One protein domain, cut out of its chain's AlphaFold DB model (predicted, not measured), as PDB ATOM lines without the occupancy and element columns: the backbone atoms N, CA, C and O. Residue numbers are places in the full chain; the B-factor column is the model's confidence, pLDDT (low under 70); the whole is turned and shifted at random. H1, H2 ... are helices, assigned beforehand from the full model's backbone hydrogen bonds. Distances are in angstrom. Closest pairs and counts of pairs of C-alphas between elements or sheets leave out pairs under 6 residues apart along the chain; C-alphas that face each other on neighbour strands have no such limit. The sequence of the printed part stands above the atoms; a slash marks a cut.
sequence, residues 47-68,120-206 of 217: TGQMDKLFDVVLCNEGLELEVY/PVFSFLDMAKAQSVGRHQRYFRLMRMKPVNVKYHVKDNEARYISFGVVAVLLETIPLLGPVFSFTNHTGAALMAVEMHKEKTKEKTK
ATOM      1  N   THR A  47     -16.193  16.199  52.852       60.00
ATOM      2  CA  THR A  47     -17.023  15.565  51.797       60.00
ATOM      3  C   THR A  47     -17.782  14.305  52.235       60.00
ATOM      4  O   THR A  47     -18.888  14.064  51.753       60.00
ATOM      5  N   GLY A  48     -17.239  13.504  53.157       67.19
ATOM      6  CA  GLY A  48     -17.917  12.304  53.669       67.19
ATOM      7  C   GLY A  48     -18.938  12.573  54.782       67.19
ATOM      8  O   GLY A  48     -19.958  11.884  54.865       67.19
ATOM      9  N   GLN A  49     -18.671  13.554  55.649       75.50
ATOM     10  CA  GLN A  49     -19.517  13.867  56.807       75.50
ATOM     11  C   GLN A  49     -20.663  14.815  56.438       75.50
ATOM     12  O   GLN A  49     -21.767  14.659  56.959       75.50
ATOM     13  N   MET A  50     -20.445  15.731  55.487       81.06
ATOM     14  CA  MET A  50     -21.484  16.665  55.041       81.06
ATOM     15  C   MET A  50     -22.655  15.946  54.382       81.06
ATOM     16  O   MET A  50     -23.798  16.311  54.623       81.06
ATOM     17  N   ASP A  51     -22.395  14.880  53.620       85.50
ATOM     18  CA  ASP A  51     -23.446  14.052  53.019       85.50
ATOM     19  C   ASP A  51     -24.352  13.416  54.090       85.50
ATOM     20  O   ASP A  51     -25.561  13.317  53.893       85.50
ATOM     21  N   LYS A  52     -23.780  12.994  55.228       87.38
ATOM     22  CA  LYS A  52     -24.547  12.420  56.345       87.38
ATOM     23  C   LYS A  52     -25.326  13.492  57.093       87.38
ATOM     24  O   LYS A  52     -26.484  13.266  57.417       87.38
ATOM     25  N   LEU A  53     -24.705  14.644  57.345       89.69
ATOM     26  CA  LEU A  53     -25.377  15.785  57.963       89.69
ATOM     27  C   LEU A  53     -26.570  16.233  57.110       89.69
ATOM     28  O   LEU A  53     -27.659  16.437  57.634       89.69
ATOM     29  N   PHE A  54     -26.381  16.298  55.793       91.25
ATOM     30  CA  PHE A  54     -27.436  16.604  54.835       91.25
ATOM     31  C   PHE A  54     -28.586  15.594  54.930       91.25
ATOM     32  O   PHE A  54     -29.737  15.997  55.058       91.25
ATOM     33  N   ASP A  55     -28.285  14.289  54.923       90.88
ATOM     34  CA  ASP A  55     -29.295  13.233  55.081       90.88
ATOM     35  C   ASP A  55     -30.061  13.364  56.415       90.88
ATOM     36  O   ASP A  55     -31.281  13.236  56.429       90.88
ATOM     37  N   VAL A  56     -29.366  13.647  57.525       92.19
ATOM     38  CA  VAL A  56     -29.983  13.829  58.852       92.19
ATOM     39  C   VAL A  56     -30.925  15.032  58.866       92.19
ATOM     40  O   VAL A  56     -32.037  14.922  59.372       92.19
ATOM     41  N   VAL A  57     -30.521  16.160  58.277       93.88
ATOM     42  CA  VAL A  57     -31.376  17.355  58.187       93.88
ATOM     43  C   VAL A  57     -32.618  17.077  57.337       93.88
ATOM     44  O   VAL A  57     -33.718  17.455  57.730       93.88
ATOM     45  N   LEU A  58     -32.475  16.365  56.214       91.69
ATOM     46  CA  LEU A  58     -33.624  15.953  55.402       91.69
ATOM     47  C   LEU A  58     -34.596  15.058  56.186       91.69
ATOM     48  O   LEU A  58     -35.810  15.235  56.070       91.69
ATOM     49  N   CYS A  59     -34.078  14.111  56.973       91.94
ATOM     50  CA  CYS A  59     -34.908  13.254  57.816       91.94
ATOM     51  C   CYS A  59     -35.654  14.066  58.883       91.94
ATOM     52  O   CYS A  59     -36.870  13.940  58.991       91.94
ATOM     53  N   ASN A  60     -34.958  14.966  59.587       94.19
ATOM     54  CA  ASN A  60     -35.560  15.827  60.612       94.19
ATOM     55  C   ASN A  60     -36.689  16.715  60.060       94.19
ATOM     56  O   ASN A  60     -37.632  17.037  60.774       94.19
ATOM     57  N   GLU A  61     -36.613  17.091  58.784       92.19
ATOM     58  CA  GLU A  61     -37.613  17.913  58.098       92.19
ATOM     59  C   GLU A  61     -38.788  17.124  57.487       92.19
ATOM     60  O   GLU A  61     -39.658  17.713  56.827       92.19
ATOM     61  N   GLY A  62     -38.822  15.803  57.700       87.38
ATOM     62  CA  GLY A  62     -39.897  14.909  57.264       87.38
ATOM     63  C   GLY A  62     -39.723  14.319  55.860       87.38
ATOM     64  O   GLY A  62     -40.676  13.770  55.312       87.38
ATOM     65  N   LEU A  63     -38.530  14.404  55.255       87.25
ATOM     66  CA  LEU A  63     -38.230  13.810  53.937       87.25
ATOM     67  C   LEU A  63     -37.587  12.416  54.044       87.25
ATOM     68  O   LEU A  63     -36.891  11.967  53.132       87.25
ATOM     69  N   GLU A  64     -37.831  11.707  55.145       86.31
ATOM     70  CA  GLU A  64     -37.230  10.400  55.430       86.31
ATOM     71  C   GLU A  64     -37.425   9.398  54.287       86.31
ATOM     72  O   GLU A  64     -36.462   8.779  53.831       86.31
ATOM     73  N   LEU A  65     -38.653   9.285  53.768       80.75
ATOM     74  CA  LEU A  65     -38.990   8.354  52.687       80.75
ATOM     75  C   LEU A  65     -38.132   8.579  51.438       80.75
ATOM     76  O   LEU A  65     -37.708   7.608  50.812       80.75
ATOM     77  N   GLU A  66     -37.812   9.832  51.113       84.31
ATOM     78  CA  GLU A  66     -37.005  10.151  49.934       84.31
ATOM     79  C   GLU A  66     -35.510   9.960  50.152       84.31
ATOM     80  O   GLU A  66     -34.778   9.574  49.234       84.31
ATOM     81  N   VAL A  67     -35.044  10.137  51.386       84.06
ATOM     82  CA  VAL A  67     -33.680   9.756  51.754       84.06
ATOM     83  C   VAL A  67     -33.522   8.234  51.674       84.06
ATOM     84  O   VAL A  67     -32.564   7.744  51.064       84.06
ATOM     85  N   TYR A  68     -34.468   7.469  52.227       81.94
ATOM     86  CA  TYR A  68     -34.447   6.005  52.173       81.94
ATOM     87  C   TYR A  68     -34.571   5.482  50.733       81.94
ATOM     88  O   TYR A  68     -33.756   4.647  50.319       81.94
ATOM     89  N   PRO A 120     -15.005  41.108  37.649       84.88
ATOM     90  CA  PRO A 120     -14.871  40.438  38.938       84.88
ATOM     91  C   PRO A 120     -16.210  40.145  39.622       84.88
ATOM     92  O   PRO A 120     -16.379  39.059  40.172       84.88
ATOM     93  N   VAL A 121     -17.178  41.068  39.557       86.75
ATOM     94  CA  VAL A 121     -18.496  40.887  40.195       86.75
ATOM     95  C   VAL A 121     -19.249  39.715  39.573       86.75
ATOM     96  O   VAL A 121     -19.711  38.830  40.288       86.75
ATOM     97  N   PHE A 122     -19.340  39.651  38.249       87.12
ATOM     98  CA  PHE A 122     -20.020  38.540  37.579       87.12
ATOM     99  C   PHE A 122     -19.298  37.207  37.778       87.12
ATOM    100  O   PHE A 122     -19.947  36.203  38.061       87.12
ATOM    101  N   SER A 123     -17.965  37.202  37.709       85.94
ATOM    102  CA  SER A 123     -17.168  36.002  37.989       85.94
ATOM    103  C   SER A 123     -17.394  35.500  39.419       85.94
ATOM    104  O   SER A 123     -17.496  34.293  39.651       85.94
ATOM    105  N   PHE A 124     -17.532  36.418  40.380       90.06
ATOM    106  CA  PHE A 124     -17.872  36.092  41.760       90.06
ATOM    107  C   PHE A 124     -19.282  35.500  41.887       90.06
ATOM    108  O   PHE A 124     -19.453  34.497  42.579       90.06
ATOM    109  N   LEU A 125     -20.285  36.053  41.195       92.56
ATOM    110  CA  LEU A 125     -21.650  35.507  41.194       92.56
ATOM    111  C   LEU A 125     -21.709  34.101  40.579       92.56
ATOM    112  O   LEU A 125     -22.353  33.211  41.140       92.56
ATOM    113  N   ASP A 126     -21.005  33.876  39.471       90.12
ATOM    114  CA  ASP A 126     -20.909  32.556  38.842       90.12
ATOM    115  C   ASP A 126     -20.215  31.544  39.760       90.12
ATOM    116  O   ASP A 126     -20.683  30.408  39.909       90.12
ATOM    117  N   MET A 127     -19.141  31.957  40.437       90.31
ATOM    118  CA  MET A 127     -18.470  31.138  41.448       90.31
ATOM    119  C   MET A 127     -19.411  30.806  42.612       90.31
ATOM    120  O   MET A 127     -19.521  29.643  43.007       90.31
ATOM    121  N   ALA A 128     -20.109  31.806  43.150       92.88
ATOM    122  CA  ALA A 128     -21.060  31.654  44.245       92.88
ATOM    123  C   ALA A 128     -22.179  30.666  43.883       92.88
ATOM    124  O   ALA A 128     -22.466  29.730  44.641       92.88
ATOM    125  N   LYS A 129     -22.749  30.804  42.682       93.94
ATOM    126  CA  LYS A 129     -23.727  29.864  42.127       93.94
ATOM    127  C   LYS A 129     -23.147  28.456  42.026       93.94
ATOM    128  O   LYS A 129     -23.776  27.504  42.488       93.94
ATOM    129  N   ALA A 130     -21.954  28.306  41.450       90.19
ATOM    130  CA  ALA A 130     -21.310  27.004  41.291       90.19
ATOM    131  C   ALA A 130     -21.070  26.311  42.643       90.19
ATOM    132  O   ALA A 130     -21.353  25.118  42.775       90.19
ATOM    133  N   GLN A 131     -20.630  27.054  43.662       90.19
ATOM    134  CA  GLN A 131     -20.463  26.527  45.018       90.19
ATOM    135  C   GLN A 131     -21.794  26.089  45.644       90.19
ATOM    136  O   GLN A 131     -21.889  24.989  46.192       90.19
ATOM    137  N   SER A 132     -22.838  26.913  45.530       92.19
ATOM    138  CA  SER A 132     -24.186  26.601  46.024       92.19
ATOM    139  C   SER A 132     -24.758  25.320  45.398       92.19
ATOM    140  O   SER A 132     -25.240  24.422  46.101       92.19
ATOM    141  N   VAL A 133     -24.613  25.180  44.076       92.88
ATOM    142  CA  VAL A 133     -24.988  23.973  43.319       92.88
ATOM    143  C   VAL A 133     -24.148  22.765  43.750       92.88
ATOM    144  O   VAL A 133     -24.673  21.655  43.842       92.88
ATOM    145  N   GLY A 134     -22.863  22.975  44.051       89.94
ATOM    146  CA  GLY A 134     -21.964  21.968  44.614       89.94
ATOM    147  C   GLY A 134     -22.488  21.372  45.922       89.94
ATOM    148  O   GLY A 134     -22.581  20.151  46.041       89.94
ATOM    149  N   ARG A 135     -22.932  22.219  46.861       90.06
ATOM    150  CA  ARG A 135     -23.504  21.780  48.150       90.06
ATOM    151  C   ARG A 135     -24.838  21.029  47.988       90.06
ATOM    152  O   ARG A 135     -25.137  20.126  48.761       90.06
ATOM    153  N   HIS A 136     -25.601  21.316  46.931       92.62
ATOM    154  CA  HIS A 136     -26.859  20.622  46.609       92.62
ATOM    155  C   HIS A 136     -26.684  19.308  45.826       92.62
ATOM    156  O   HIS A 136     -27.667  18.609  45.558       92.62
ATOM    157  N   GLN A 137     -25.455  18.912  45.474       89.88
ATOM    158  CA  GLN A 137     -25.218  17.665  44.736       89.88
ATOM    159  C   GLN A 137     -25.797  16.439  45.443       89.88
ATOM    160  O   GLN A 137     -26.268  15.512  44.775       89.88
ATOM    161  N   ARG A 138     -25.789  16.436  46.781       89.50
ATOM    162  CA  ARG A 138     -26.378  15.364  47.580       89.50
ATOM    163  C   ARG A 138     -27.879  15.235  47.332       89.50
ATOM    164  O   ARG A 138     -28.340  14.144  47.004       89.50
ATOM    165  N   TYR A 139     -28.610  16.344  47.380       90.88
ATOM    166  CA  TYR A 139     -30.034  16.393  47.050       90.88
ATOM    167  C   TYR A 139     -30.316  15.903  45.624       90.88
ATOM    168  O   TYR A 139     -31.142  15.011  45.431       90.88
ATOM    169  N   PHE A 140     -29.576  16.393  44.623       91.38
ATOM    170  CA  PHE A 140     -29.761  15.950  43.232       91.38
ATOM    171  C   PHE A 140     -29.502  14.451  43.056       91.38
ATOM    172  O   PHE A 140     -30.159  13.794  42.244       91.38
ATOM    173  N   ARG A 141     -28.556  13.903  43.828       88.25
ATOM    174  CA  ARG A 141     -28.234  12.474  43.842       88.25
ATOM    175  C   ARG A 141     -29.350  11.650  44.485       88.25
ATOM    176  O   ARG A 141     -29.718  10.629  43.908       88.25
ATOM    177  N   LEU A 142     -29.895  12.091  45.622       88.12
ATOM    178  CA  LEU A 142     -31.022  11.435  46.301       88.12
ATOM    179  C   LEU A 142     -32.272  11.427  45.413       88.12
ATOM    180  O   LEU A 142     -32.861  10.372  45.189       88.12
ATOM    181  N   MET A 143     -32.573  12.564  44.785       86.81
ATOM    182  CA  MET A 143     -33.711  12.742  43.873       86.81
ATOM    183  C   MET A 143     -33.479  12.175  42.462       86.81
ATOM    184  O   MET A 143     -34.352  12.273  41.600       86.81
ATOM    185  N   ARG A 144     -32.302  11.592  42.186       84.81
ATOM    186  CA  ARG A 144     -31.937  10.967  40.893       84.81
ATOM    187  C   ARG A 144     -32.123  11.875  39.684       84.81
ATOM    188  O   ARG A 144     -32.478  11.423  38.590       84.81
ATOM    189  N   MET A 145     -31.859  13.160  39.859       86.12
ATOM    190  CA  MET A 145     -31.971  14.102  38.761       86.12
ATOM    191  C   MET A 145     -30.913  13.788  37.699       86.12
ATOM    192  O   MET A 145     -29.717  13.697  37.982       86.12
ATOM    193  N   LYS A 146     -31.351  13.624  36.445       88.31
ATOM    194  CA  LYS A 146     -30.435  13.556  35.298       88.31
ATOM    195  C   LYS A 146     -29.654  14.875  35.211       88.31
ATOM    196  O   LYS A 146     -30.231  15.919  35.505       88.31
ATOM    197  N   PRO A 147     -28.394  14.879  34.740       85.75
ATOM    198  CA  PRO A 147     -27.583  16.100  34.665       85.75
ATOM    199  C   PRO A 147     -28.244  17.210  33.834       85.75
ATOM    200  O   PRO A 147     -28.072  18.389  34.119       85.75
ATOM    201  N   VAL A 148     -29.045  16.832  32.834       89.38
ATOM    202  CA  VAL A 148     -29.864  17.756  32.042       89.38
ATOM    203  C   VAL A 148     -30.942  18.416  32.912       89.38
ATOM    204  O   VAL A 148     -31.035  19.637  32.950       89.38
ATOM    205  N   ASN A 149     -31.684  17.627  33.691       90.25
ATOM    206  CA  ASN A 149     -32.732  18.123  34.589       90.25
ATOM    207  C   ASN A 149     -32.161  18.980  35.725       90.25
ATOM    208  O   ASN A 149     -32.806  19.933  36.142       90.25
ATOM    209  N   VAL A 150     -30.946  18.674  36.200       90.88
ATOM    210  CA  VAL A 150     -30.241  19.524  37.172       90.88
ATOM    211  C   VAL A 150     -29.989  20.907  36.578       90.88
ATOM    212  O   VAL A 150     -30.279  21.901  37.232       90.88
ATOM    213  N   LYS A 151     -29.510  20.995  35.328       92.19
ATOM    214  CA  LYS A 151     -29.276  22.291  34.669       92.19
ATOM    215  C   LYS A 151     -30.556  23.111  34.533       92.19
ATOM    216  O   LYS A 151     -30.521  24.299  34.827       92.19
ATOM    217  N   TYR A 152     -31.661  22.486  34.125       94.19
ATOM    218  CA  TYR A 152     -32.957  23.167  34.049       94.19
ATOM    219  C   TYR A 152     -33.425  23.628  35.428       94.19
ATOM    220  O   TYR A 152     -33.698  24.804  35.613       94.19
ATOM    221  N   HIS A 153     -33.383  22.753  36.432       92.44
ATOM    222  CA  HIS A 153     -33.806  23.106  37.784       92.44
ATOM    223  C   HIS A 153     -32.973  24.241  38.405       92.44
ATOM    224  O   HIS A 153     -33.531  25.120  39.064       92.44
ATOM    225  N   VAL A 154     -31.653  24.231  38.193       94.50
ATOM    226  CA  VAL A 154     -30.749  25.300  38.643       94.50
ATOM    227  C   VAL A 154     -31.020  26.600  37.895       94.50
ATOM    228  O   VAL A 154     -30.917  27.662  38.499       94.50
ATOM    229  N   LYS A 155     -31.371  26.532  36.607       93.94
ATOM    230  CA  LYS A 155     -31.743  27.708  35.814       93.94
ATOM    231  C   LYS A 155     -33.067  28.311  36.296       93.94
ATOM    232  O   LYS A 155     -33.136  29.518  36.480       93.94
ATOM    233  N   ASP A 156     -34.064  27.481  36.590       93.88
ATOM    234  CA  ASP A 156     -35.366  27.942  37.096       93.88
ATOM    235  C   ASP A 156     -35.257  28.596  38.483       93.88
ATOM    236  O   ASP A 156     -36.045  29.468  38.827       93.88
ATOM    237  N   ASN A 157     -34.266  28.195  39.284       93.56
ATOM    238  CA  ASN A 157     -34.046  28.703  40.644       93.56
ATOM    239  C   ASN A 157     -32.750  29.516  40.759       93.56
ATOM    240  O   ASN A 157     -32.152  29.599  41.834       93.56
ATOM    241  N   GLU A 158     -32.288  30.100  39.652       93.19
ATOM    242  CA  GLU A 158     -30.967  30.725  39.559       93.19
ATOM    243  C   GLU A 158     -30.753  31.809  40.620       93.19
ATOM    244  O   GLU A 158     -29.731  31.798  41.305       93.19
ATOM    245  N   ALA A 159     -31.750  32.673  40.828       94.75
ATOM    246  CA  ALA A 159     -31.689  33.739  41.823       94.75
ATOM    247  C   ALA A 159     -31.466  33.206  43.249       94.75
ATOM    248  O   ALA A 159     -30.651  33.759  43.986       94.75
ATOM    249  N   ARG A 160     -32.128  32.100  43.621       94.38
ATOM    250  CA  ARG A 160     -31.959  31.455  44.934       94.38
ATOM    251  C   ARG A 160     -30.575  30.824  45.086       94.38
ATOM    252  O   ARG A 160     -29.954  30.955  46.136       94.38
ATOM    253  N   TYR A 161     -30.067  30.159  44.045       95.44
ATOM    254  CA  TYR A 161     -28.722  29.575  44.092       95.44
ATOM    255  C   TYR A 161     -27.632  30.649  44.194       95.44
ATOM    256  O   TYR A 161     -26.665  30.446  44.930       95.44
ATOM    257  N   ILE A 162     -27.794  31.778  43.495       95.56
ATOM    258  CA  ILE A 162     -26.867  32.915  43.560       95.56
ATOM    259  C   ILE A 162     -26.911  33.563  44.944       95.56
ATOM    260  O   ILE A 162     -25.861  33.698  45.565       95.56
ATOM    261  N   SER A 163     -28.091  33.928  45.457       95.81
ATOM    262  CA  SER A 163     -28.200  34.621  46.748       95.81
ATOM    263  C   SER A 163     -27.660  33.774  47.901       95.81
ATOM    264  O   SER A 163     -26.854  34.258  48.696       95.81
ATOM    265  N   PHE A 164     -28.013  32.485  47.934       96.12
ATOM    266  CA  PHE A 164     -27.464  31.539  48.900       96.12
ATOM    267  C   PHE A 164     -25.943  31.403  48.759       96.12
ATOM    268  O   PHE A 164     -25.215  31.429  49.749       96.12
ATOM    269  N   GLY A 165     -25.456  31.276  47.522       93.94
ATOM    270  CA  GLY A 165     -24.034  31.151  47.232       93.94
ATOM    271  C   GLY A 165     -23.228  32.360  47.689       93.94
ATOM    272  O   GLY A 165     -22.167  32.187  48.277       93.94
ATOM    273  N   VAL A 166     -23.734  33.574  47.454       95.56
ATOM    274  CA  VAL A 166     -23.058  34.822  47.835       95.56
ATOM    275  C   VAL A 166     -22.881  34.875  49.345       95.56
ATOM    276  O   VAL A 166     -21.765  35.074  49.817       95.56
ATOM    277  N   VAL A 167     -23.953  34.626  50.100       94.69
ATOM    278  CA  VAL A 167     -23.894  34.592  51.566       94.69
ATOM    279  C   VAL A 167     -22.931  33.495  52.026       94.69
ATOM    280  O   VAL A 167     -21.998  33.780  52.769       94.69
ATOM    281  N   ALA A 168     -23.067  32.270  51.513       92.50
ATOM    282  CA  ALA A 168     -22.208  31.152  51.895       92.50
ATOM    283  C   ALA A 168     -20.713  31.441  51.670       92.50
ATOM    284  O   ALA A 168     -19.895  31.170  52.548       92.50
ATOM    285  N   VAL A 169     -20.364  32.021  50.518       91.50
ATOM    286  CA  VAL A 169     -18.984  32.392  50.177       91.50
ATOM    287  C   VAL A 169     -18.469  33.504  51.083       91.50
ATOM    288  O   VAL A 169     -17.336  33.416  51.548       91.50
ATOM    289  N   LEU A 170     -19.277  34.525  51.374       91.88
ATOM    290  CA  LEU A 170     -18.873  35.604  52.279       91.88
ATOM    291  C   LEU A 170     -18.570  35.079  53.688       91.88
ATOM    292  O   LEU A 170     -17.557  35.465  54.266       91.88
ATOM    293  N   LEU A 171     -19.387  34.159  54.214       89.62
ATOM    294  CA  LEU A 171     -19.118  33.539  55.516       89.62
ATOM    295  C   LEU A 171     -17.863  32.651  55.495       89.62
ATOM    296  O   LEU A 171     -17.094  32.653  56.454       89.62
ATOM    297  N   GLU A 172     -17.623  31.920  54.404       85.94
ATOM    298  CA  GLU A 172     -16.431  31.071  54.256       85.94
ATOM    299  C   GLU A 172     -15.143  31.855  53.980       85.94
ATOM    300  O   GLU A 172     -14.052  31.329  54.184       85.94
ATOM    301  N   THR A 173     -15.252  33.123  53.575       85.25
ATOM    302  CA  THR A 173     -14.102  34.010  53.341       85.25
ATOM    303  C   THR A 173     -13.441  34.448  54.655       85.25
ATOM    304  O   THR A 173     -12.295  34.897  54.646       85.25
ATOM    305  N   ILE A 174     -14.126  34.305  55.797       82.88
ATOM    306  CA  ILE A 174     -13.571  34.658  57.106       82.88
ATOM    307  C   ILE A 174     -12.511  33.611  57.496       82.88
ATOM    308  O   ILE A 174     -12.861  32.450  57.747       82.88
ATOM    309  N   PRO A 175     -11.219  33.989  57.585       71.44
ATOM    310  CA  PRO A 175     -10.166  33.053  57.956       71.44
ATOM    311  C   PRO A 175     -10.431  32.489  59.358       71.44
ATOM    312  O   PRO A 175     -10.997  33.170  60.213       71.44
ATOM    313  N   LEU A 176     -10.033  31.236  59.597       71.06
ATOM    314  CA  LEU A 176     -10.266  30.456  60.830       71.06
ATOM    315  C   LEU A 176     -11.725  30.032  61.087       71.06
ATOM    316  O   LEU A 176     -11.942  28.931  61.591       71.06
ATOM    317  N   LEU A 177     -12.724  30.843  60.723       76.81
ATOM    318  CA  LEU A 177     -14.145  30.497  60.891       76.81
ATOM    319  C   LEU A 177     -14.755  29.793  59.673       76.81
ATOM    320  O   LEU A 177     -15.787  29.132  59.809       76.81
ATOM    321  N   GLY A 178     -14.113  29.880  58.505       77.19
ATOM    322  CA  GLY A 178     -14.581  29.259  57.265       77.19
ATOM    323  C   GLY A 178     -14.989  27.783  57.399       77.19
ATOM    324  O   GLY A 178     -16.097  27.439  56.983       77.19
ATOM    325  N   PRO A 179     -14.196  26.909  58.052       76.19
ATOM    326  CA  PRO A 179     -14.578  25.512  58.249       76.19
ATOM    327  C   PRO A 179     -15.875  25.343  59.049       76.19
ATOM    328  O   PRO A 179     -16.708  24.526  58.672       76.19
ATOM    329  N   VAL A 180     -16.079  26.136  60.108       82.50
ATOM    330  CA  VAL A 180     -17.293  26.093  60.945       82.50
ATOM    331  C   VAL A 180     -18.504  26.549  60.140       82.50
ATOM    332  O   VAL A 180     -19.529  25.864  60.112       82.50
ATOM    333  N   PHE A 181     -18.371  27.661  59.414       87.12
ATOM    334  CA  PHE A 181     -19.436  28.149  58.547       87.12
ATOM    335  C   PHE A 181     -19.736  27.206  57.386       87.12
ATOM    336  O   PHE A 181     -20.874  27.172  56.931       87.12
ATOM    337  N   SER A 182     -18.787  26.369  56.963       85.56
ATOM    338  CA  SER A 182     -19.056  25.351  55.952       85.56
ATOM    339  C   SER A 182     -20.080  24.311  56.419       85.56
ATOM    340  O   SER A 182     -20.942  23.922  55.628       85.56
ATOM    341  N   PHE A 183     -20.067  23.911  57.699       86.88
ATOM    342  CA  PHE A 183     -21.112  23.040  58.265       86.88
ATOM    343  C   PHE A 183     -22.470  23.744  58.265       86.88
ATOM    344  O   PHE A 183     -23.454  23.187  57.781       86.88
ATOM    345  N   THR A 184     -22.516  24.994  58.734       91.12
ATOM    346  CA  THR A 184     -23.741  25.809  58.744       91.12
ATOM    347  C   THR A 184     -24.300  26.007  57.334       91.12
ATOM    348  O   THR A 184     -25.498  25.838  57.115       91.12
ATOM    349  N   ASN A 185     -23.437  26.279  56.354       92.62
ATOM    350  CA  ASN A 185     -23.800  26.387  54.945       92.62
ATOM    351  C   ASN A 185     -24.336  25.055  54.400       92.62
ATOM    352  O   ASN A 185     -25.273  25.053  53.610       92.62
ATOM    353  N   HIS A 186     -23.803  23.905  54.818       91.81
ATOM    354  CA  HIS A 186     -24.360  22.611  54.412       91.81
ATOM    355  C   HIS A 186     -25.745  22.352  55.013       91.81
ATOM    356  O   HIS A 186     -26.635  21.896  54.296       91.81
ATOM    357  N   THR A 187     -25.963  22.694  56.285       93.50
ATOM    358  CA  THR A 187     -27.293  22.623  56.912       93.50
ATOM    359  C   THR A 187     -28.282  23.571  56.232       93.50
ATOM    360  O   THR A 187     -29.393  23.161  55.904       93.50
ATOM    361  N   GLY A 188     -27.873  24.810  55.941       94.50
ATOM    362  CA  GLY A 188     -28.692  25.775  55.204       94.50
ATOM    363  C   GLY A 188     -29.034  25.300  53.791       94.50
ATOM    364  O   GLY A 188     -30.179  25.417  53.366       94.50
ATOM    365  N   ALA A 189     -28.083  24.680  53.085       94.75
ATOM    366  CA  ALA A 189     -28.334  24.069  51.781       94.75
ATOM    367  C   ALA A 189     -29.333  22.902  51.878       94.75
ATOM    368  O   ALA A 189     -30.183  22.746  51.006       94.75
ATOM    369  N   ALA A 190     -29.268  22.096  52.942       94.88
ATOM    370  CA  ALA A 190     -30.236  21.026  53.173       94.88
ATOM    371  C   ALA A 190     -31.646  21.579  53.424       94.88
ATOM    372  O   ALA A 190     -32.594  21.120  52.790       94.88
ATOM    373  N   LEU A 191     -31.784  22.605  54.266       95.50
ATOM    374  CA  LEU A 191     -33.067  23.269  54.523       95.50
ATOM    375  C   LEU A 191     -33.640  23.932  53.264       95.50
ATOM    376  O   LEU A 191     -34.819  23.763  52.957       95.50
ATOM    377  N   MET A 192     -32.801  24.609  52.480       95.75
ATOM    378  CA  MET A 192     -33.206  25.166  51.189       95.75
ATOM    379  C   MET A 192     -33.695  24.062  50.236       95.75
ATOM    380  O   MET A 192     -34.704  24.224  49.548       95.75
ATOM    381  N   ALA A 193     -33.025  22.905  50.207       94.00
ATOM    382  CA  ALA A 193     -33.460  21.762  49.407       94.00
ATOM    383  C   ALA A 193     -34.811  21.188  49.870       94.00
ATOM    384  O   ALA A 193     -35.633  20.814  49.029       94.00
ATOM    385  N   VAL A 194     -35.055  21.147  51.183       94.38
ATOM    386  CA  VAL A 194     -36.343  20.763  51.782       94.38
ATOM    387  C   VAL A 194     -37.446  21.714  51.343       94.38
ATOM    388  O   VAL A 194     -38.499  21.253  50.902       94.38
ATOM    389  N   GLU A 195     -37.212  23.021  51.436       94.06
ATOM    390  CA  GLU A 195     -38.179  24.042  51.031       94.06
ATOM    391  C   GLU A 195     -38.534  23.893  49.545       94.06
ATOM    392  O   GLU A 195     -39.707  23.710  49.210       94.06
ATOM    393  N   MET A 196     -37.525  23.819  48.668       92.19
ATOM    394  CA  MET A 196     -37.726  23.599  47.229       92.19
ATOM    395  C   MET A 196     -38.467  22.289  46.925       92.19
ATOM    396  O   MET A 196     -39.214  22.201  45.948       92.19
ATOM    397  N   HIS A 197     -38.246  21.238  47.716       91.06
ATOM    398  CA  HIS A 197     -38.959  19.975  47.548       91.06
ATOM    399  C   HIS A 197     -40.424  20.093  47.986       91.06
ATOM    400  O   HIS A 197     -41.319  19.667  47.255       91.06
ATOM    401  N   LYS A 198     -40.682  20.714  49.144       91.00
ATOM    402  CA  LYS A 198     -42.034  20.959  49.672       91.00
ATOM    403  C   LYS A 198     -42.851  21.835  48.712       91.00
ATOM    404  O   LYS A 198     -44.022  21.539  48.482       91.00
ATOM    405  N   GLU A 199     -42.251  22.868  48.124       90.62
ATOM    406  CA  GLU A 199     -42.885  23.720  47.105       90.62
ATOM    407  C   GLU A 199     -43.295  22.922  45.861       90.62
ATOM    408  O   GLU A 199     -44.469  22.927  45.490       90.62
ATOM    409  N   LYS A 200     -42.373  22.141  45.287       87.88
ATOM    410  CA  LYS A 200     -42.660  21.289  44.119       87.88
ATOM    411  C   LYS A 200     -43.752  20.258  44.383       87.88
ATOM    412  O   LYS A 200     -44.547  19.954  43.495       87.88
ATOM    413  N   THR A 201     -43.787  19.678  45.580       86.56
ATOM    414  CA  THR A 201     -44.837  18.722  45.951       86.56
ATOM    415  C   THR A 201     -46.194  19.417  46.057       86.56
ATOM    416  O   THR A 201     -47.178  18.888  45.544       86.56
ATOM    417  N   LYS A 202     -46.253  20.630  46.626       87.38
ATOM    418  CA  LYS A 202     -47.489  21.432  46.680       87.38
ATOM    419  C   LYS A 202     -48.005  21.808  45.289       87.38
ATOM    420  O   LYS A 202     -49.215  21.784  45.080       87.38
ATOM    421  N   GLU A 203     -47.119  22.148  44.356       84.25
ATOM    422  CA  GLU A 203     -47.487  22.435  42.962       84.25
ATOM    423  C   GLU A 203     -48.122  21.211  42.289       84.25
ATOM    424  O   GLU A 203     -49.235  21.305  41.776       84.25
ATOM    425  N   LYS A 204     -47.508  20.028  42.421       80.56
ATOM    426  CA  LYS A 204     -48.068  18.772  41.886       80.56
ATOM    427  C   LYS A 204     -49.446  18.428  42.453       80.56
ATOM    428  O   LYS A 204     -50.310  17.949  41.723       80.56
ATOM    429  N   THR A 205     -49.671  18.666  43.746       75.31
ATOM    430  CA  THR A 205     -50.979  18.413  44.373       75.31
ATOM    431  C   THR A 205     -52.064  19.358  43.847       75.31
ATOM    432  O   THR A 205     -53.222  18.960  43.767       75.31
ATOM    433  N   LYS A 206     -51.716  20.589  43.453       70.94
ATOM    434  CA  LYS A 206     -52.667  21.541  42.852       70.94
ATOM    435  C   LYS A 206     -53.011  21.205  41.398       70.94
ATOM    436  O   LYS A 206     -54.117  21.501  40.960       70.94
TER     437      LYS A 206
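This is residues 47 to 68 and 120 to 206 of the 217 residues of an uncharacterized protein of Kuraishia capsulata CBS 1993 (UniProt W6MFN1). The long helix H7 and the helix H6 form a helical hairpin that opens away from its link, and H3 crosses over H6 nearly at a right angle, as an X. H1 packs aslant on residues 183 to 194 of H7 with the short H2 at its far end, H4 lies near H1 and H7, H5 lies near the beginning of H6, and residues 199 to 206 of H7 stick out from the body. The printed part has 109 residues with seven named helices, H1 to H7 in order along the chain, and no named strand: the class is all helix. It is compact, with a radius of gyration of the C-alphas of 14.1 A, and spans 43 by 28 by 22 A, only just elongated.

H7, residues 178 to 206, is the longest helix, 41.4 A from C-alpha 178 at (-14.581, 29.259, 57.265) to C-alpha 206 at (-52.667, 21.541, 42.852). H6 is residues 158 to 172, 20.7 A, and H3 is residues 120 to 135, 22.5 A. H1, residues 47 to 60, measures 20.5 A and begins with C-alpha 47 at (-17.023, 15.565, 51.797). H5 is residues 147 to 156, 14.4 A; H4 is residues 137 to 142, 8.7 A; H2 is residues 64 to 68, 6.1 A.

H7 is the hub, touching three other helices. H6 and H7 are a hairpin at a shallow tilt of 18 degrees, opposite ways; they touch through residues 168 to 172 and 178 to 185, with the closest C-alphas, those of Glu 172 and Gly 178, 4.0 A apart. H1 touches H7 at a steep tilt of 43 degrees, the same way, with the C-alphas of Phe 54 and Ala 190 closest at 5.5 A. H3 touches H6, about perpendicular at 87 degrees, with the C-alphas of Ala 128 and Gly 165 closest at 4.2 A. H3 and H7 only just touch, with 3 pairs of C-alphas within 8 A, the closest being those of Arg 135 and His 186 at 6.4 A. H2 touches H1, where the C-alphas of Asp 55 and Val 67 are closest at 6.5 A. H4 is close to but not clearly touching H1, the closest C-alphas being those of Asp 51 and Arg 138 at 6.3 A. H5 is close to but not clearly touching H6, about perpendicular at 89 degrees, with the C-alphas of Val 154 and Tyr 161 closest at 7.2 A. H5 and H7 are apart. Every O i to N i+4 pair is within hydrogen-bond range in H2, H3, H4, H5 and H6; in H1 it is 8 of 10 and in H7 24 of 25.

The two C-alphas farthest apart, those of Leu 176 and Lys 206, are 46.9 A apart. Residues 69 to 119 are cut out, and C-alphas 68 and 120 are 41.8 A apart across the cut. The links that are printed whole are tight. The mean pLDDT of the printed part is 88.6, and residues 47 to 48 are under 70.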